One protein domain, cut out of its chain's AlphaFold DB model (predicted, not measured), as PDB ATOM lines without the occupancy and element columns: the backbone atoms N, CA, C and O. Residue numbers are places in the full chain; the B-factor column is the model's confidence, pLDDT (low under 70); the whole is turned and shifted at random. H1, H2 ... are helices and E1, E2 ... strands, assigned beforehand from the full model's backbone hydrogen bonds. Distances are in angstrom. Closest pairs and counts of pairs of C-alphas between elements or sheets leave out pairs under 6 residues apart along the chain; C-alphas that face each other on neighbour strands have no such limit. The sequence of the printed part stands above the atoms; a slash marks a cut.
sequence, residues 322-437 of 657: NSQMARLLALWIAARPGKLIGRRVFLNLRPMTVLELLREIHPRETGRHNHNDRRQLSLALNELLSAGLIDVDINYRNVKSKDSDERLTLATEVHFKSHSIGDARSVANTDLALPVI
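AT A GLANCE: This is residues 322 to 437 of the 657 residues of an uncharacterized protein of Acinetobacter johnsonii (UniProt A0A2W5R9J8). A four-stranded antiparallel sheet has three crossed helices gathered to one side of it, each meeting the sheet with a few residues. The hairpin of E1 and E2 makes one end of the sheet, a long loop, residues 396 to 412, reaches out between E3 and E4, and the unnamed tail, residues 420 to 437, swings away from E4 and folds back toward H3. The printed part has 116 residues, with H1, E1, E2, H2, H3, E3 and E4 along the chain and the sheet in the order E1, E2, E4, E3. The class is mixed, helices and strands, though under half of the residues, 56 of 116, are in named elements. The whole is compact, with a radius of gyration of the C-alphas of 14.2 A and spans of 39 by 34 by 27 A.

IN THESE COORDINATES: H1 is residues 324 to 334, 15.5 A long, with C-alpha 324 at (7.595, -19.437, 38.529). E1, residues 338 to 341, and E2, residues 344 to 347, follow as a hairpin. H2 is residues 354 to 361, 10.5 A long. H3, the longest helix, is residues 371 to 386, 22.4 A, with C-alpha 371 at (0.984, -4.184, 42.640). E3 is residues 390 to 395, 16.2 A. E4, residues 413 to 419, is 17.8 A long and ends with C-alpha 419 at (23.876, -13.719, 32.629).

HOW THE PARTS SIT: In the sheet, E4 and E3 form a hairpin at 162 degrees, with N 393 and O 415 2.8 A apart, within hydrogen-bond range. E2 and E4 are antiparallel at 147 degrees, with N 345 and O 419 at 2.9 A. E1 and E2 are antiparallel at 148 degrees, with N 339 and O 346 at 2.8 A. E1 and E3 are the edge strands and are apart. E2, H2, H3 and E3 make a split strand-helix-strand unit, two strands running the same way with E4 between them, and its crossover is right-handed. H1 only grazes the sheet with residues 330 to 334, H2 with 354 to 357 and H3 with 381 to 385. H1 and H3 touch at a steep tilt of 60 degrees, the same way, the C-alphas of Ala 326 and Ala 380 being closest at 4.2 A. H1 and H2 only just touch, with 3 pairs of C-alphas within 8 A, about perpendicular at 88 degrees; the closest C-alphas, of Leu 329 and Ile 361, are 6.7 A apart. H2 and H3 only just touch, also with 3 pairs, through residues 373 to 377 of H3, about perpendicular at 80 degrees; the closest C-alphas, of Val 354 and Arg 374, are 7.7 A apart. In H1, H2 and H3 every O i to N i+4 pair is within hydrogen-bond range.

THE WHOLE: The two C-alphas farthest apart, those of Lys 402 and Ala 424, are 43.7 A apart. The printed part has no cut, and the link from E3 to E4 is long. The mean pLDDT of the printed part is 78.3, with residues 365 to 367, 398 to 406 and 426 to 437 under 70.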
ATOM      1  N   ASN A 322      12.552 -21.032  42.976       78.31
ATOM      2  CA  ASN A 322      11.290 -21.241  43.678       78.31
ATOM      3  C   ASN A 322      10.126 -20.517  42.994       78.31
ATOM      4  O   ASN A 322       8.995 -21.010  42.964       78.31
ATOM      5  N   SER A 323      10.370 -19.318  42.459       81.12
ATOM      6  CA  SER A 323       9.330 -18.524  41.811       81.12
ATOM      7  C   SER A 323       9.147 -18.935  40.354       81.12
ATOM      8  O   SER A 323      10.071 -18.828  39.549       81.12
ATOM      9  N   GLN A 324       7.913 -19.264  39.953       79.12
ATOM     10  CA  GLN A 324       7.595 -19.437  38.529       79.12
ATOM     11  C   GLN A 324       7.987 -18.187  37.726       79.12
ATOM     12  O   GLN A 324       8.516 -18.317  36.633       79.12
ATOM     13  N   MET A 325       7.812 -16.979  38.280       85.25
ATOM     14  CA  MET A 325       8.237 -15.740  37.613       85.25
ATOM     15  C   MET A 325       9.757 -15.689  37.396       85.25
ATOM     16  O   MET A 325      10.191 -15.228  36.345       85.25
ATOM     17  N   ALA A 326      10.560 -16.181  38.348       87.19
ATOM     18  CA  ALA A 326      12.017 -16.244  38.205       87.19
ATOM     19  C   ALA A 326      12.424 -17.210  37.095       87.19
ATOM     20  O   ALA A 326      13.237 -16.849  36.250       87.19
ATOM     21  N   ARG A 327      11.793 -18.389  37.033       85.88
ATOM     22  CA  ARG A 327      12.030 -19.368  35.961       85.88
ATOM     23  C   ARG A 327      11.750 -18.783  34.581       85.88
ATOM     24  O   ARG A 327      12.578 -18.894  33.684       85.88
ATOM     25  N   LEU A 328      10.607 -18.113  34.419       85.56
ATOM     26  CA  LEU A 328      10.245 -17.456  33.158       85.56
ATOM     27  C   LEU A 328      11.224 -16.358  32.777       85.56
ATOM     28  O   LEU A 328      11.629 -16.265  31.623       85.56
ATOM     29  N   LEU A 329      11.583 -15.523  33.751       88.56
ATOM     30  CA  LEU A 329      12.510 -14.432  33.531       88.56
ATOM     31  C   LEU A 329      13.892 -14.970  33.140       88.56
ATOM     32  O   LEU A 329      14.470 -14.462  32.189       88.56
ATOM     33  N   ALA A 330      14.377 -16.039  33.777       88.69
ATOM     34  CA  ALA A 330      15.628 -16.698  33.402       88.69
ATOM     35  C   ALA A 330      15.608 -17.178  31.942       88.69
ATOM     36  O   ALA A 330      16.496 -16.833  31.165       88.69
ATOM     37  N   LEU A 331      14.568 -17.912  31.541       86.88
ATOM     38  CA  LEU A 331      14.419 -18.392  30.163       86.88
ATOM     39  C   LEU A 331      14.345 -17.241  29.152       86.88
ATOM     40  O   LEU A 331      14.983 -17.288  28.101       86.88
ATOM     41  N   TRP A 332      13.588 -16.191  29.484       86.88
ATOM     42  CA  TRP A 332      13.461 -15.001  28.649       86.88
ATOM     43  C   TRP A 332      14.800 -14.277  28.492       86.88
ATOM     44  O   TRP A 332      15.125 -13.889  27.375       86.88
ATOM     45  N   ILE A 333      15.583 -14.129  29.572       88.62
ATOM     46  CA  ILE A 333      16.914 -13.501  29.551       88.62
ATOM     47  C   ILE A 333      17.883 -14.345  28.719       88.62
ATOM     48  O   ILE A 333      18.572 -13.796  27.863       88.62
ATOM     49  N   ALA A 334      17.907 -15.665  28.924       86.62
ATOM     50  CA  ALA A 334      18.823 -16.574  28.234       86.62
ATOM     51  C   ALA A 334      18.648 -16.557  26.709       86.62
ATOM     52  O   ALA A 334      19.605 -16.765  25.969       86.62
ATOM     53  N   ALA A 335      17.436 -16.278  26.230       82.50
ATOM     54  CA  ALA A 335      17.152 -16.198  24.805       82.50
ATOM     55  C   ALA A 335      17.542 -14.849  24.167       82.50
ATOM     56  O   ALA A 335      17.370 -14.674  22.957       82.50
ATOM     57  N   ARG A 336      18.015 -13.860  24.936       84.25
ATOM     58  CA  ARG A 336      18.335 -12.527  24.408       84.25
ATOM     59  C   ARG A 336      19.686 -12.486  23.698       84.25
ATOM     60  O   ARG A 336      20.598 -13.225  24.056       84.25
ATOM     61  N   PRO A 337      19.822 -11.626  22.669       79.12
ATOM     62  CA  PRO A 337      21.080 -11.488  21.956       79.12
ATOM     63  C   PRO A 337      22.172 -10.983  22.900       79.12
ATOM     64  O   PRO A 337      21.974 -10.041  23.673       79.12
ATOM     65  N   GLY A 338      23.345 -11.595  22.802       80.94
ATOM     66  CA  GLY A 338      24.485 -11.244  23.627       80.94
ATOM     67  C   GLY A 338      25.789 -11.818  23.099       80.94
ATOM     68  O   GLY A 338      25.813 -12.671  22.209       80.94
ATOM     69  N   LYS A 339      26.892 -11.322  23.654       83.56
ATOM     70  CA  LYS A 339      28.246 -11.775  23.361       83.56
ATOM     71  C   LYS A 339      28.766 -12.591  24.535       83.56
ATOM     72  O   LYS A 339      28.806 -12.108  25.664       83.56
ATOM     73  N   LEU A 340      29.198 -13.815  24.261       81.44
ATOM     74  CA  LEU A 340      29.888 -14.633  25.247       81.44
ATOM     75  C   LEU A 340      31.275 -14.044  25.541       81.44
ATOM     76  O   LEU A 340      32.083 -13.871  24.626       81.44
ATOM     77  N   ILE A 341      31.547 -13.742  26.811       79.88
ATOM     78  CA  ILE A 341      32.856 -13.299  27.301       79.88
ATOM     79  C   ILE A 341      33.169 -14.091  28.571       79.88
ATOM     80  O   ILE A 341      32.492 -13.968  29.595       79.88
ATOM     81  N   GLY A 342      34.193 -14.942  28.500       81.75
ATOM     82  CA  GLY A 342      34.483 -15.901  29.563       81.75
ATOM     83  C   GLY A 342      33.310 -16.865  29.760       81.75
ATOM     84  O   GLY A 342      32.929 -17.570  28.832       81.75
ATOM     85  N   ARG A 343      32.734 -16.881  30.968       80.25
ATOM     86  CA  ARG A 343      31.603 -17.752  31.341       80.25
ATOM     87  C   ARG A 343      30.241 -17.051  31.355       80.25
ATOM     88  O   ARG A 343      29.238 -17.666  31.703       80.25
ATOM     89  N   ARG A 344      30.190 -15.760  31.020       87.31
ATOM     90  CA  ARG A 344      28.952 -14.970  31.037       87.31
ATOM     91  C   ARG A 344      28.620 -14.472  29.642       87.31
ATOM     92  O   ARG A 344      29.498 -14.112  28.859       87.31
ATOM     93  N   VAL A 345      27.332 -14.428  29.347       87.44
ATOM     94  CA  VAL A 345      26.806 -13.796  28.141       87.44
ATOM     95  C   VAL A 345      26.470 -12.355  28.493       87.44
ATOM     96  O   VAL A 345      25.620 -12.107  29.344       87.44
ATOM     97  N   PHE A 346      27.158 -11.411  27.860       87.62
ATOM     98  CA  PHE A 346      26.900  -9.981  27.985       87.62
ATOM     99  C   PHE A 346      25.817  -9.580  26.999       87.62
ATOM    100  O   PHE A 346      25.942  -9.810  25.795       87.62
ATOM    101  N   LEU A 347      24.736  -9.024  27.520       88.56
ATOM    102  CA  LEU A 347      23.514  -8.774  26.777       88.56
ATOM    103  C   LEU A 347      23.619  -7.464  26.002       88.56
ATOM    104  O   LEU A 347      24.111  -6.463  26.514       88.56
ATOM    105  N   ASN A 348      23.119  -7.465  24.767       85.69
ATOM    106  CA  ASN A 348      22.966  -6.251  23.969       85.69
ATOM    107  C   ASN A 348      21.505  -5.789  24.028       85.69
ATOM    108  O   ASN A 348      20.755  -5.917  23.059       85.69
ATOM    109  N   LEU A 349      21.072  -5.344  25.210       85.69
ATOM    110  CA  LEU A 349      19.702  -4.902  25.461       85.69
ATOM    111  C   LEU A 349      19.690  -3.445  25.894       85.69
ATOM    112  O   LEU A 349      20.438  -3.047  26.782       85.69
ATOM    113  N   ARG A 350      18.778  -2.657  25.319       90.44
ATOM    114  CA  ARG A 350      18.481  -1.331  25.864       90.44
ATOM    115  C   ARG A 350      17.842  -1.461  27.254       90.44
ATOM    116  O   ARG A 350      17.165  -2.460  27.511       90.44
ATOM    117  N   PRO A 351      17.953  -0.436  28.116       89.88
ATOM    118  CA  PRO A 351      17.129  -0.346  29.312       89.88
ATOM    119  C   PRO A 351      15.639  -0.470  28.961       89.88
ATOM    120  O   PRO A 351      15.152   0.139  28.000       89.88
ATOM    121  N   MET A 352      14.923  -1.284  29.735       92.25
ATOM    122  CA  MET A 352      13.490  -1.522  29.575       92.25
ATOM    123  C   MET A 352      12.756  -1.134  30.847       92.25
ATOM    124  O   MET A 352      13.213  -1.403  31.956       92.25
ATOM    125  N   THR A 353      11.581  -0.541  30.707       92.38
ATOM    126  CA  THR A 353      10.720  -0.272  31.856       92.38
ATOM    127  C   THR A 353      10.139  -1.571  32.416       92.38
ATOM    128  O   THR A 353       9.878  -2.532  31.689       92.38
ATOM    129  N   VAL A 354       9.844  -1.593  33.715       90.50
ATOM    130  CA  VAL A 354       9.134  -2.707  34.368       90.50
ATOM    131  C   VAL A 354       7.808  -3.022  33.667       90.50
ATOM    132  O   VAL A 354       7.412  -4.184  33.598       90.50
ATOM    133  N   LEU A 355       7.109  -2.012  33.136       90.00
ATOM    134  CA  LEU A 355       5.895  -2.224  32.349       90.00
ATOM    135  C   LEU A 355       6.169  -2.989  31.048       90.00
ATOM    136  O   LEU A 355       5.440  -3.934  30.752       90.00
ATOM    137  N   GLU A 356       7.185  -2.584  30.281       88.44
ATOM    138  CA  GLU A 356       7.592  -3.287  29.057       88.44
ATOM    139  C   GLU A 356       7.986  -4.731  29.373       88.44
ATOM    140  O   GLU A 356       7.454  -5.658  28.765       88.44
ATOM    141  N   LEU A 357       8.819  -4.935  30.399       88.69
ATOM    142  CA  LEU A 357       9.255  -6.265  30.814       88.69
ATOM    143  C   LEU A 357       8.067  -7.163  31.196       88.69
ATOM    144  O   LEU A 357       7.949  -8.283  30.701       88.69
ATOM    145  N   LEU A 358       7.141  -6.665  32.025       86.88
ATOM    146  CA  LEU A 358       5.947  -7.413  32.430       86.88
ATOM    147  C   LEU A 358       5.023  -7.749  31.252       86.88
ATOM    148  O   LEU A 358       4.418  -8.819  31.258       86.88
ATOM    149  N   ARG A 359       4.919  -6.882  30.238       82.06
ATOM    150  CA  ARG A 359       4.138  -7.159  29.019       82.06
ATOM    151  C   ARG A 359       4.746  -8.269  28.166       82.06
ATOM    152  O   ARG A 359       4.023  -8.942  27.430       82.06
ATOM    153  N   GLU A 360       6.050  -8.487  28.266       80.06
ATOM    154  CA  GLU A 360       6.711  -9.582  27.563       80.06
ATOM    155  C   GLU A 360       6.615 -10.909  28.321       80.06
ATOM    156  O   GLU A 360       6.169 -11.907  27.750       80.06
ATOM    157  N   ILE A 361       6.973 -10.924  29.609       80.19
ATOM    158  CA  ILE A 361       7.078 -12.173  30.387       80.19
ATOM    159  C   ILE A 361       5.764 -12.592  31.060       80.19
ATOM    160  O   ILE A 361       5.549 -13.771  31.341       80.19
ATOM    161  N   HIS A 362       4.859 -11.648  31.324       78.44
ATOM    162  CA  HIS A 362       3.601 -11.885  32.038       78.44
ATOM    163  C   HIS A 362       2.425 -11.076  31.446       78.44
ATOM    164  O   HIS A 362       1.747 -10.354  32.182       78.44
ATOM    165  N   PRO A 363       2.151 -11.165  30.130       73.62
ATOM    166  CA  PRO A 363       1.075 -10.409  29.496       73.62
ATOM    167  C   PRO A 363      -0.285 -10.703  30.139       73.62
ATOM    168  O   PRO A 363      -0.585 -11.825  30.547       73.62
ATOM    169  N   ARG A 364      -1.123  -9.666  30.214       71.31
ATOM    170  CA  ARG A 364      -2.503  -9.735  30.706       71.31
ATOM    171  C   ARG A 364      -3.448  -9.289  29.601       71.31
ATOM    172  O   ARG A 364      -3.188  -8.263  28.988       71.31
ATOM    173  N   GLU A 365      -4.586  -9.968  29.459       65.62
ATOM    174  CA  GLU A 365      -5.650  -9.617  28.497       65.62
ATOM    175  C   GLU A 365      -6.076  -8.142  28.607       65.62
ATOM    176  O   GLU A 365      -6.220  -7.437  27.620       65.62
ATOM    177  N   THR A 366      -6.203  -7.629  29.835       66.62
ATOM    178  CA  THR A 366      -6.572  -6.219  30.080       66.62
ATOM    179  C   THR A 366      -5.439  -5.213  29.829       66.62
ATOM    180  O   THR A 366      -5.649  -4.012  29.992       66.62
ATOM    181  N   GLY A 367      -4.211  -5.675  29.572       67.81
ATOM    182  CA  GLY A 367      -3.000  -4.850  29.458       67.81
ATOM    183  C   GLY A 367      -2.562  -4.137  30.749       67.81
ATOM    184  O   GLY A 367      -1.552  -3.428  30.756       67.81
ATOM    185  N   ARG A 368      -3.308  -4.296  31.855       77.62
ATOM    186  CA  ARG A 368      -3.072  -3.607  33.132       77.62
ATOM    187  C   ARG A 368      -2.349  -4.508  34.127       77.62
ATOM    188  O   ARG A 368      -2.898  -5.515  34.575       77.62
ATOM    189  N   HIS A 369      -1.165  -4.078  34.551       81.75
ATOM    190  CA  HIS A 369      -0.399  -4.718  35.619       81.75
ATOM    191  C   HIS A 369      -0.630  -4.026  36.961       81.75
ATOM    192  O   HIS A 369      -0.763  -2.804  37.051       81.75
ATOM    193  N   ASN A 370      -0.694  -4.817  38.026       79.12
ATOM    194  CA  ASN A 370      -1.019  -4.360  39.370       79.12
ATOM    195  C   ASN A 370       0.197  -4.427  40.318       79.12
ATOM    196  O   ASN A 370       1.334  -4.697  39.937       79.12
ATOM    197  N   HIS A 371      -0.041  -4.129  41.596       78.88
ATOM    198  CA  HIS A 371       0.984  -4.184  42.640       78.88
ATOM    199  C   HIS A 371       1.576  -5.591  42.844       78.88
ATOM    200  O   HIS A 371       2.762  -5.725  43.125       78.88
ATOM    201  N   ASN A 372       0.757  -6.639  42.754       80.31
ATOM    202  CA  ASN A 372       1.211  -8.011  42.944       80.31
ATOM    203  C   ASN A 372       2.168  -8.453  41.831       80.31
ATOM    204  O   ASN A 372       3.143  -9.127  42.130       80.31
ATOM    205  N   ASP A 373       1.932  -8.020  40.592       83.44
ATOM    206  CA  ASP A 373       2.794  -8.363  39.453       83.44
ATOM    207  C   ASP A 373       4.198  -7.769  39.634       83.44
ATOM    208  O   ASP A 373       5.200  -8.468  39.521       83.44
ATOM    209  N   ARG A 374       4.273  -6.497  40.052       87.12
ATOM    210  CA  ARG A 374       5.547  -5.842  40.402       87.12
ATOM    211  C   ARG A 374       6.255  -6.531  41.562       87.12
ATOM    212  O   ARG A 374       7.471  -6.687  41.535       87.12
ATOM    213  N   ARG A 375       5.499  -6.973  42.571       83.00
ATOM    214  CA  ARG A 375       6.042  -7.730  43.704       83.00
ATOM    215  C   ARG A 375       6.634  -9.067  43.263       83.00
ATOM    216  O   ARG A 375       7.726  -9.403  43.697       83.00
ATOM    217  N   GLN A 376       5.927  -9.815  42.415       85.38
ATOM    218  CA  GLN A 376       6.416 -11.084  41.869       85.38
ATOM    219  C   GLN A 376       7.674 -10.889  41.026       85.38
ATOM    220  O   GLN A 376       8.605 -11.674  41.161       85.38
ATOM    221  N   LEU A 377       7.724  -9.828  40.217       89.25
ATOM    222  CA  LEU A 377       8.919  -9.480  39.454       89.25
ATOM    223  C   LEU A 377      10.096  -9.091  40.361       89.25
ATOM    224  O   LEU A 377      11.208  -9.535  40.119       89.25
ATOM    225  N   SER A 378       9.857  -8.314  41.421       88.06
ATOM    226  CA  SER A 378      10.921  -7.931  42.366       88.06
ATOM    227  C   SER A 378      11.501  -9.160  43.071       88.06
ATOM    228  O   SER A 378      12.712  -9.313  43.150       88.06
ATOM    229  N   LEU A 379      10.632 -10.076  43.522       85.88
ATOM    230  CA  LEU A 379      11.052 -11.354  44.102       85.88
ATOM    231  C   LEU A 379      11.848 -12.197  43.102       85.88
ATOM    232  O   LEU A 379      12.861 -12.772  43.474       85.88
ATOM    233  N   ALA A 380      11.408 -12.242  41.845       88.94
ATOM    234  CA  ALA A 380      12.098 -12.976  40.793       88.94
ATOM    235  C   ALA A 380      13.491 -12.409  40.490       88.94
ATOM    236  O   ALA A 380      14.440 -13.172  40.365       88.94
ATOM    237  N   LEU A 381      13.624 -11.083  40.396       90.50
ATOM    238  CA  LEU A 381      14.916 -10.431  40.184       90.50
ATOM    239  C   LEU A 381      15.868 -10.684  41.358       90.50
ATOM    240  O   LEU A 381      17.009 -11.066  41.125       90.50
ATOM    241  N   ASN A 382      15.388 -10.554  42.598       86.38
ATOM    242  CA  ASN A 382      16.189 -10.860  43.787       86.38
ATOM    243  C   ASN A 382      16.648 -12.311  43.819       86.38
ATOM    244  O   ASN A 382      17.794 -12.575  44.158       86.38
ATOM    245  N   GLU A 383      15.772 -13.246  43.462       85.69
ATOM    246  CA  GLU A 383      16.113 -14.664  43.407       85.69
ATOM    247  C   GLU A 383      17.218 -14.937  42.375       85.69
ATOM    248  O   GLU A 383      18.203 -15.598  42.690       85.69
ATOM    249  N   LEU A 384      17.115 -14.361  41.172       88.56
ATOM    250  CA  LEU A 384      18.135 -14.513  40.127       88.56
ATOM    251  C   LEU A 384      19.466 -13.831  40.478       88.56
ATOM    252  O   LEU A 384      20.523 -14.362  40.138       88.56
ATOM    253  N   LEU A 385      19.421 -12.670  41.140       86.56
ATOM    254  CA  LEU A 385      20.611 -11.960  41.615       86.56
ATOM    255  C   LEU A 385      21.305 -12.731  42.735       86.56
ATOM    256  O   LEU A 385      22.508 -12.960  42.657       86.56
ATOM    257  N   SER A 386      20.541 -13.188  43.729       79.94
ATOM    258  CA  SER A 386      21.064 -13.956  44.868       79.94
ATOM    259  C   SER A 386      21.659 -15.291  44.428       79.94
ATOM    260  O   SER A 386      22.585 -15.777  45.056       79.94
ATOM    261  N   ALA A 387      21.161 -15.872  43.331       77.94
ATOM    262  CA  ALA A 387      21.727 -17.068  42.713       77.94
ATOM    263  C   ALA A 387      22.948 -16.784  41.808       77.94
ATOM    264  O   ALA A 387      23.489 -17.711  41.205       77.94
ATOM    265  N   GLY A 388      23.359 -15.521  41.639       80.75
ATOM    266  CA  GLY A 388      24.476 -15.115  40.773       80.75
ATOM    267  C   GLY A 388      24.220 -15.273  39.266       80.75
ATOM    268  O   GLY A 388      25.142 -15.126  38.453       80.75
ATOM    269  N   LEU A 389      22.975 -15.555  38.867       87.69
ATOM    270  CA  LEU A 389      22.617 -15.913  37.492       87.69
ATOM    271  C   LEU A 389      22.571 -14.714  36.547       87.69
ATOM    272  O   LEU A 389      22.732 -14.891  35.338       87.69
ATOM    273  N   ILE A 390      22.352 -13.509  37.079       91.00
ATOM    274  CA  ILE A 390      22.209 -12.272  36.304       91.00
ATOM    275  C   ILE A 390      23.019 -11.132  36.920       91.00
ATOM    276  O   ILE A 390      23.347 -11.159  38.099       91.00
ATOM    277  N   ASP A 391      23.345 -10.142  36.098       88.94
ATOM    278  CA  ASP A 391      23.876  -8.839  36.494       88.94
ATOM    279  C   ASP A 391      22.974  -7.765  35.883       88.94
ATOM    280  O   ASP A 391      22.679  -7.810  34.680       88.94
ATOM    281  N   VAL A 392      22.486  -6.844  36.712       90.12
ATOM    282  CA  VAL A 392      21.496  -5.837  36.323       90.12
ATOM    283  C   VAL A 392      21.824  -4.479  36.917       90.12
ATOM    284  O   VAL A 392      22.410  -4.368  37.989       90.12
ATOM    285  N   ASP A 393      21.393  -3.440  36.219       88.44
ATOM    286  CA  ASP A 393      21.373  -2.065  36.695       88.44
ATOM    287  C   ASP A 393      19.924  -1.573  36.730       88.44
ATOM    288  O   ASP A 393      19.152  -1.833  35.802       88.44
ATOM    289  N   ILE A 394      19.528  -0.930  37.827       88.19
ATOM    290  CA  ILE A 394      18.137  -0.552  38.082       88.19
ATOM    291  C   ILE A 394      18.077   0.939  38.370       88.19
ATOM    292  O   ILE A 394      18.569   1.420  39.386       88.19
ATOM    293  N   ASN A 395      17.397   1.666  37.489       86.38
ATOM    294  CA  ASN A 395      17.162   3.091  37.637       86.38
ATOM    295  C   ASN A 395      15.727   3.339  38.119       86.38
ATOM    296  O   ASN A 395      14.751   3.273  37.356       86.38
ATOM    297  N   TYR A 396      15.595   3.610  39.416       83.62
ATOM    298  CA  TYR A 396      14.317   3.844  40.079       83.62
ATOM    299  C   TYR A 396      13.711   5.192  39.680       83.62
ATOM    300  O   TYR A 396      14.244   6.257  39.974       83.62
ATOM    301  N   ARG A 397      12.525   5.154  39.063       78.81
ATOM    302  CA  ARG A 397      11.771   6.354  38.661       78.81
ATOM    303  C   ARG A 397      10.431   6.442  39.384       78.81
ATOM    304  O   ARG A 397       9.780   5.426  39.634       78.81
ATOM    305  N   ASN A 398       9.970   7.666  39.658       66.81
ATOM    306  CA  ASN A 398       8.681   7.961  40.306       66.81
ATOM    307  C   ASN A 398       8.501   7.339  41.707       66.81
ATOM    308  O   ASN A 398       7.385   6.980  42.098       66.81
ATOM    309  N   VAL A 399       9.587   7.208  42.472       65.00
ATOM    310  CA  VAL A 399       9.532   6.795  43.880       65.00
ATOM    311  C   VAL A 399       9.191   8.023  44.730       65.00
ATOM    312  O   VAL A 399       9.891   9.030  44.688       65.00
ATOM    313  N   LYS A 400       8.079   7.980  45.478       54.09
ATOM    314  CA  LYS A 400       7.728   9.055  46.421       54.09
ATOM    315  C   LYS A 400       8.614   8.918  47.659       54.09
ATOM    316  O   LYS A 400       8.371   8.039  48.478       54.09
ATOM    317  N   SER A 401       9.632   9.767  47.766       47.69
ATOM    318  CA  SER A 401      10.604   9.758  48.858       47.69
ATOM    319  C   SER A 401       9.974  10.178  50.187       47.69
ATOM    320  O   SER A 401       9.486  11.302  50.308       47.69
ATOM    321  N   LYS A 402      10.044   9.290  51.175       44.03
ATOM    322  CA  LYS A 402      10.494   9.541  52.552       44.03
ATOM    323  C   LYS A 402      10.911   8.156  53.050       44.03
ATOM    324  O   LYS A 402      10.054   7.288  53.153       44.03
ATOM    325  N   ASP A 403      12.216   7.971  53.213       41.28
ATOM    326  CA  ASP A 403      12.918   6.738  53.602       41.28
ATOM    327  C   ASP A 403      13.101   5.693  52.477       41.28
ATOM    328  O   ASP A 403      12.159   5.028  52.060       41.28
ATOM    329  N   SER A 404      14.330   5.654  51.939       44.12
ATOM    330  CA  SER A 404      15.125   4.563  51.317       44.12
ATOM    331  C   SER A 404      14.485   3.293  50.707       44.12
ATOM    332  O   SER A 404      15.167   2.281  50.579       44.12
ATOM    333  N   ASP A 405      13.221   3.285  50.306       53.25
ATOM    334  CA  ASP A 405      12.589   2.096  49.733       53.25
ATOM    335  C   ASP A 405      12.801   2.059  48.202       53.25
ATOM    336  O   ASP A 405      11.995   2.598  47.433       53.25
ATOM    337  N   GLU A 406      13.882   1.403  47.758       61.69
ATOM    338  CA  GLU A 406      14.227   1.042  46.366       61.69
ATOM    339  C   GLU A 406      13.198   0.075  45.728       61.69
ATOM    340  O   GLU A 406      13.481  -1.070  45.364       61.69
ATOM    341  N   ARG A 407      11.942   0.523  45.608       73.38
ATOM    342  CA  ARG A 407      10.804  -0.279  45.132       73.38
ATOM    343  C   ARG A 407      10.553  -0.119  43.643       73.38
ATOM    344  O   ARG A 407      10.358   0.992  43.153       73.38
ATOM    345  N   LEU A 408      10.362  -1.246  42.951       81.44
ATOM    346  CA  LEU A 408       9.976  -1.243  41.537       81.44
ATOM    347  C   LEU A 408       8.623  -0.539  41.301       81.44
ATOM    348  O   LEU A 408       7.541  -0.966  41.740       81.44
ATOM    349  N   THR A 409       8.665   0.538  40.523       86.12
ATOM    350  CA  THR A 409       7.504   1.174  39.889       86.12
ATOM    351  C   THR A 409       7.358   0.670  38.453       86.12
ATOM    352  O   THR A 409       8.292   0.116  37.892       86.12
ATOM    353  N   LEU A 410       6.194   0.864  37.817       86.88
ATOM    354  CA  LEU A 410       6.026   0.502  36.397       86.88
ATOM    355  C   LEU A 410       6.950   1.302  35.458       86.88
ATOM    356  O   LEU A 410       7.218   0.847  34.353       86.88
ATOM    357  N   ALA A 411       7.420   2.470  35.908       87.81
ATOM    358  CA  ALA A 411       8.331   3.347  35.175       87.81
ATOM    359  C   ALA A 411       9.809   3.114  35.531       87.81
ATOM    360  O   ALA A 411      10.668   3.764  34.948       87.81
ATOM    361  N   THR A 412      10.103   2.242  36.502       88.94
ATOM    362  CA  THR A 412      11.482   1.868  36.839       88.94
ATOM    363  C   THR A 412      12.114   1.195  35.634       88.94
ATOM    364  O   THR A 412      11.478   0.338  35.018       88.94
ATOM    365  N   GLU A 413      13.330   1.600  35.295       91.94
ATOM    366  CA  GLU A 413      14.087   1.029  34.188       91.94
ATOM    367  C   GLU A 413      15.027  -0.045  34.725       91.94
ATOM    368  O   GLU A 413      15.712   0.157  35.725       91.94
ATOM    369  N   VAL A 414      15.035  -1.193  34.059       91.81
ATOM    370  CA  VAL A 414      15.905  -2.329  34.344       91.81
ATOM    371  C   VAL A 414      16.774  -2.556  33.116       91.81
ATOM    372  O   VAL A 414      16.272  -2.685  31.996       91.81
ATOM    373  N   HIS A 415      18.079  -2.605  33.328       93.25
ATOM    374  CA  HIS A 415      19.076  -2.870  32.306       93.25
ATOM    375  C   HIS A 415      19.822  -4.156  32.662       93.25
ATOM    376  O   HIS A 415      20.584  -4.205  33.623       93.25
ATOM    377  N   PHE A 416      19.578  -5.219  31.898       92.75
ATOM    378  CA  PHE A 416      20.267  -6.494  32.077       92.75
ATOM    379  C   PHE A 416      21.632  -6.438  31.387       92.75
ATOM    380  O   PHE A 416      21.688  -6.319  30.166       92.75
ATOM    381  N   LYS A 417      22.717  -6.538  32.159       91.00
ATOM    382  CA  LYS A 417      24.100  -6.444  31.666       91.00
ATOM    383  C   LYS A 417      24.633  -7.791  31.197       91.00
ATOM    384  O   LYS A 417      25.196  -7.897  30.110       91.00
ATOM    385  N   SER A 418      24.482  -8.830  32.016       91.38
ATOM    386  CA  SER A 418      24.987 -10.167  31.692       91.38
ATOM    387  C   SER A 418      24.236 -11.284  32.415       91.38
ATOM    388  O   SER A 418      23.556 -11.037  33.410       91.38
ATOM    389  N   HIS A 419      24.383 -12.526  31.945       92.00
ATOM    390  CA  HIS A 419      23.876 -13.719  32.629       92.00
ATOM    391  C   HIS A 419      24.820 -14.928  32.515       92.00
ATOM    392  O   HIS A 419      25.644 -15.002  31.602       92.00
ATOM    393  N   SER A 420      24.669 -15.901  33.420       89.00
ATOM    394  CA  SER A 420      25.394 -17.190  33.426       89.00
ATOM    395  C   SER A 420      24.474 -18.415  33.303       89.00
ATOM    396  O   SER A 420      24.894 -19.546  33.526       89.00
ATOM    397  N   ILE A 421      23.209 -18.217  32.921       89.31
ATOM    398  CA  ILE A 421      22.162 -19.262  32.874       89.31
ATOM    399  C   ILE A 421      22.545 -20.497  32.025       89.31
ATOM    400  O   ILE A 421      22.086 -21.596  32.314       89.31
ATOM    401  N   GLY A 422      23.388 -20.342  30.998       83.19
ATOM    402  CA  GLY A 422      23.863 -21.444  30.143       83.19
ATOM    403  C   GLY A 422      25.195 -22.084  30.565       83.19
ATOM    404  O   GLY A 422      25.660 -23.008  29.896       83.19
ATOM    405  N   ASP A 423      25.837 -21.599  31.634       82.62
ATOM    406  CA  ASP A 423      27.098 -22.159  32.137       82.62
ATOM    407  C   ASP A 423      26.823 -23.449  32.926       82.62
ATOM    408  O   ASP A 423      26.014 -23.472  33.856       82.62
ATOM    409  N   ALA A 424      27.516 -24.533  32.568       71.06
ATOM    410  CA  ALA A 424      27.381 -25.838  33.211       71.06
ATOM    411  C   ALA A 424      27.775 -25.817  34.696       71.06
ATOM    412  O   ALA A 424      27.326 -26.677  35.450       71.06
ATOM    413  N   ARG A 425      28.580 -24.835  35.122       70.06
ATOM    414  CA  ARG A 425      29.011 -24.660  36.520       70.06
ATOM    415  C   ARG A 425      28.149 -23.681  37.311       70.06
ATOM    416  O   ARG A 425      28.431 -23.466  38.487       70.06
ATOM    417  N   SER A 426      27.128 -23.086  36.695       64.06
ATOM    418  CA  SER A 426      26.170 -22.242  37.407       64.06
ATOM    419  C   SER A 426      25.375 -23.089  38.396       64.06
ATOM    420  O   SER A 426      24.383 -23.722  38.043       64.06
ATOM    421  N   VAL A 427      25.839 -23.099  39.638       53.41
ATOM    422  CA  VAL A 427      25.062 -23.474  40.816       53.41
ATOM    423  C   VAL A 427      24.572 -22.168  41.428       53.41
ATOM    424  O   VAL A 427      25.297 -21.172  41.393       53.41
ATOM    425  N   ALA A 428      23.341 -22.144  41.940       48.19
ATOM    426  CA  ALA A 428      22.831 -21.007  42.694       48.19
ATOM    427  C   ALA A 428      23.692 -20.817  43.958       48.19
ATOM    428  O   ALA A 428      23.412 -21.394  45.003       48.19
ATOM    429  N   ASN A 429      24.783 -20.060  43.844       39.69
ATOM    430  CA  ASN A 429      25.652 -19.733  44.966       39.69
ATOM    431  C   ASN A 429      24.950 -18.672  45.809       39.69
ATOM    432  O   ASN A 429      24.907 -17.510  45.421       39.69
ATOM    433  N   THR A 430      24.423 -19.072  46.963       42.06
ATOM    434  CA  THR A 430      23.714 -18.210  47.924       42.06
ATOM    435  C   THR A 430      24.605 -17.220  48.685       42.06
ATOM    436  O   THR A 430      24.091 -16.447  49.488       42.06
ATOM    437  N   ASP A 431      25.916 -17.202  48.430       36.59
ATOM    438  CA  ASP A 431      26.889 -16.467  49.255       36.59
ATOM    439  C   ASP A 431      27.224 -15.051  48.748       36.59
ATOM    440  O   ASP A 431      28.033 -14.343  49.350       36.59
ATOM    441  N   LEU A 432      26.598 -14.588  47.659       40.03
ATOM    442  CA  LEU A 432      26.752 -13.209  47.188       40.03
ATOM    443  C   LEU A 432      25.668 -12.310  47.797       40.03
ATOM    444  O   LEU A 432      24.540 -12.245  47.311       40.03
ATOM    445  N   ALA A 433      26.037 -11.571  48.847       41.62
ATOM    446  CA  ALA A 433      25.245 -10.469  49.391       41.62
ATOM    447  C   ALA A 433      25.224  -9.288  48.399       41.62
ATOM    448  O   ALA A 433      25.968  -8.318  48.535       41.62
ATOM    449  N   LEU A 434      24.397  -9.398  47.360       46.00
ATOM    450  CA  LEU A 434      24.119  -8.315  46.418       46.00
ATOM    451  C   LEU A 434      22.974  -7.432  46.943       46.00
ATOM    452  O   LEU A 434      22.117  -7.921  47.686       46.00
ATOM    453  N   PRO A 435      22.943  -6.133  46.584       47.62
ATOM    454  CA  PRO A 435      21.891  -5.215  47.013       47.62
ATOM    455  C   PRO A 435      20.507  -5.769  46.646       47.62
ATOM    456  O   PRO A 435      20.205  -6.049  45.485       47.62
ATOM    457  N   VAL A 436      19.685  -5.979  47.675       59.41
ATOM    458  CA  VAL A 436      18.365  -6.606  47.580       59.41
ATOM    459  C   VAL A 436      17.364  -5.544  47.139       59.41
ATOM    460  O   VAL A 436      17.085  -4.615  47.894       59.41
ATOM    461  N   ILE A 437      16.786  -5.699  45.945       60.22
ATOM    462  CA  ILE A 437      15.691  -4.849  45.455       60.22
ATOM    463  C   ILE A 437      14.590  -4.877  46.514       60.22
ATOM    464  O   ILE A 437      14.095  -5.966  46.838       60.22
TER     465      ILE A 437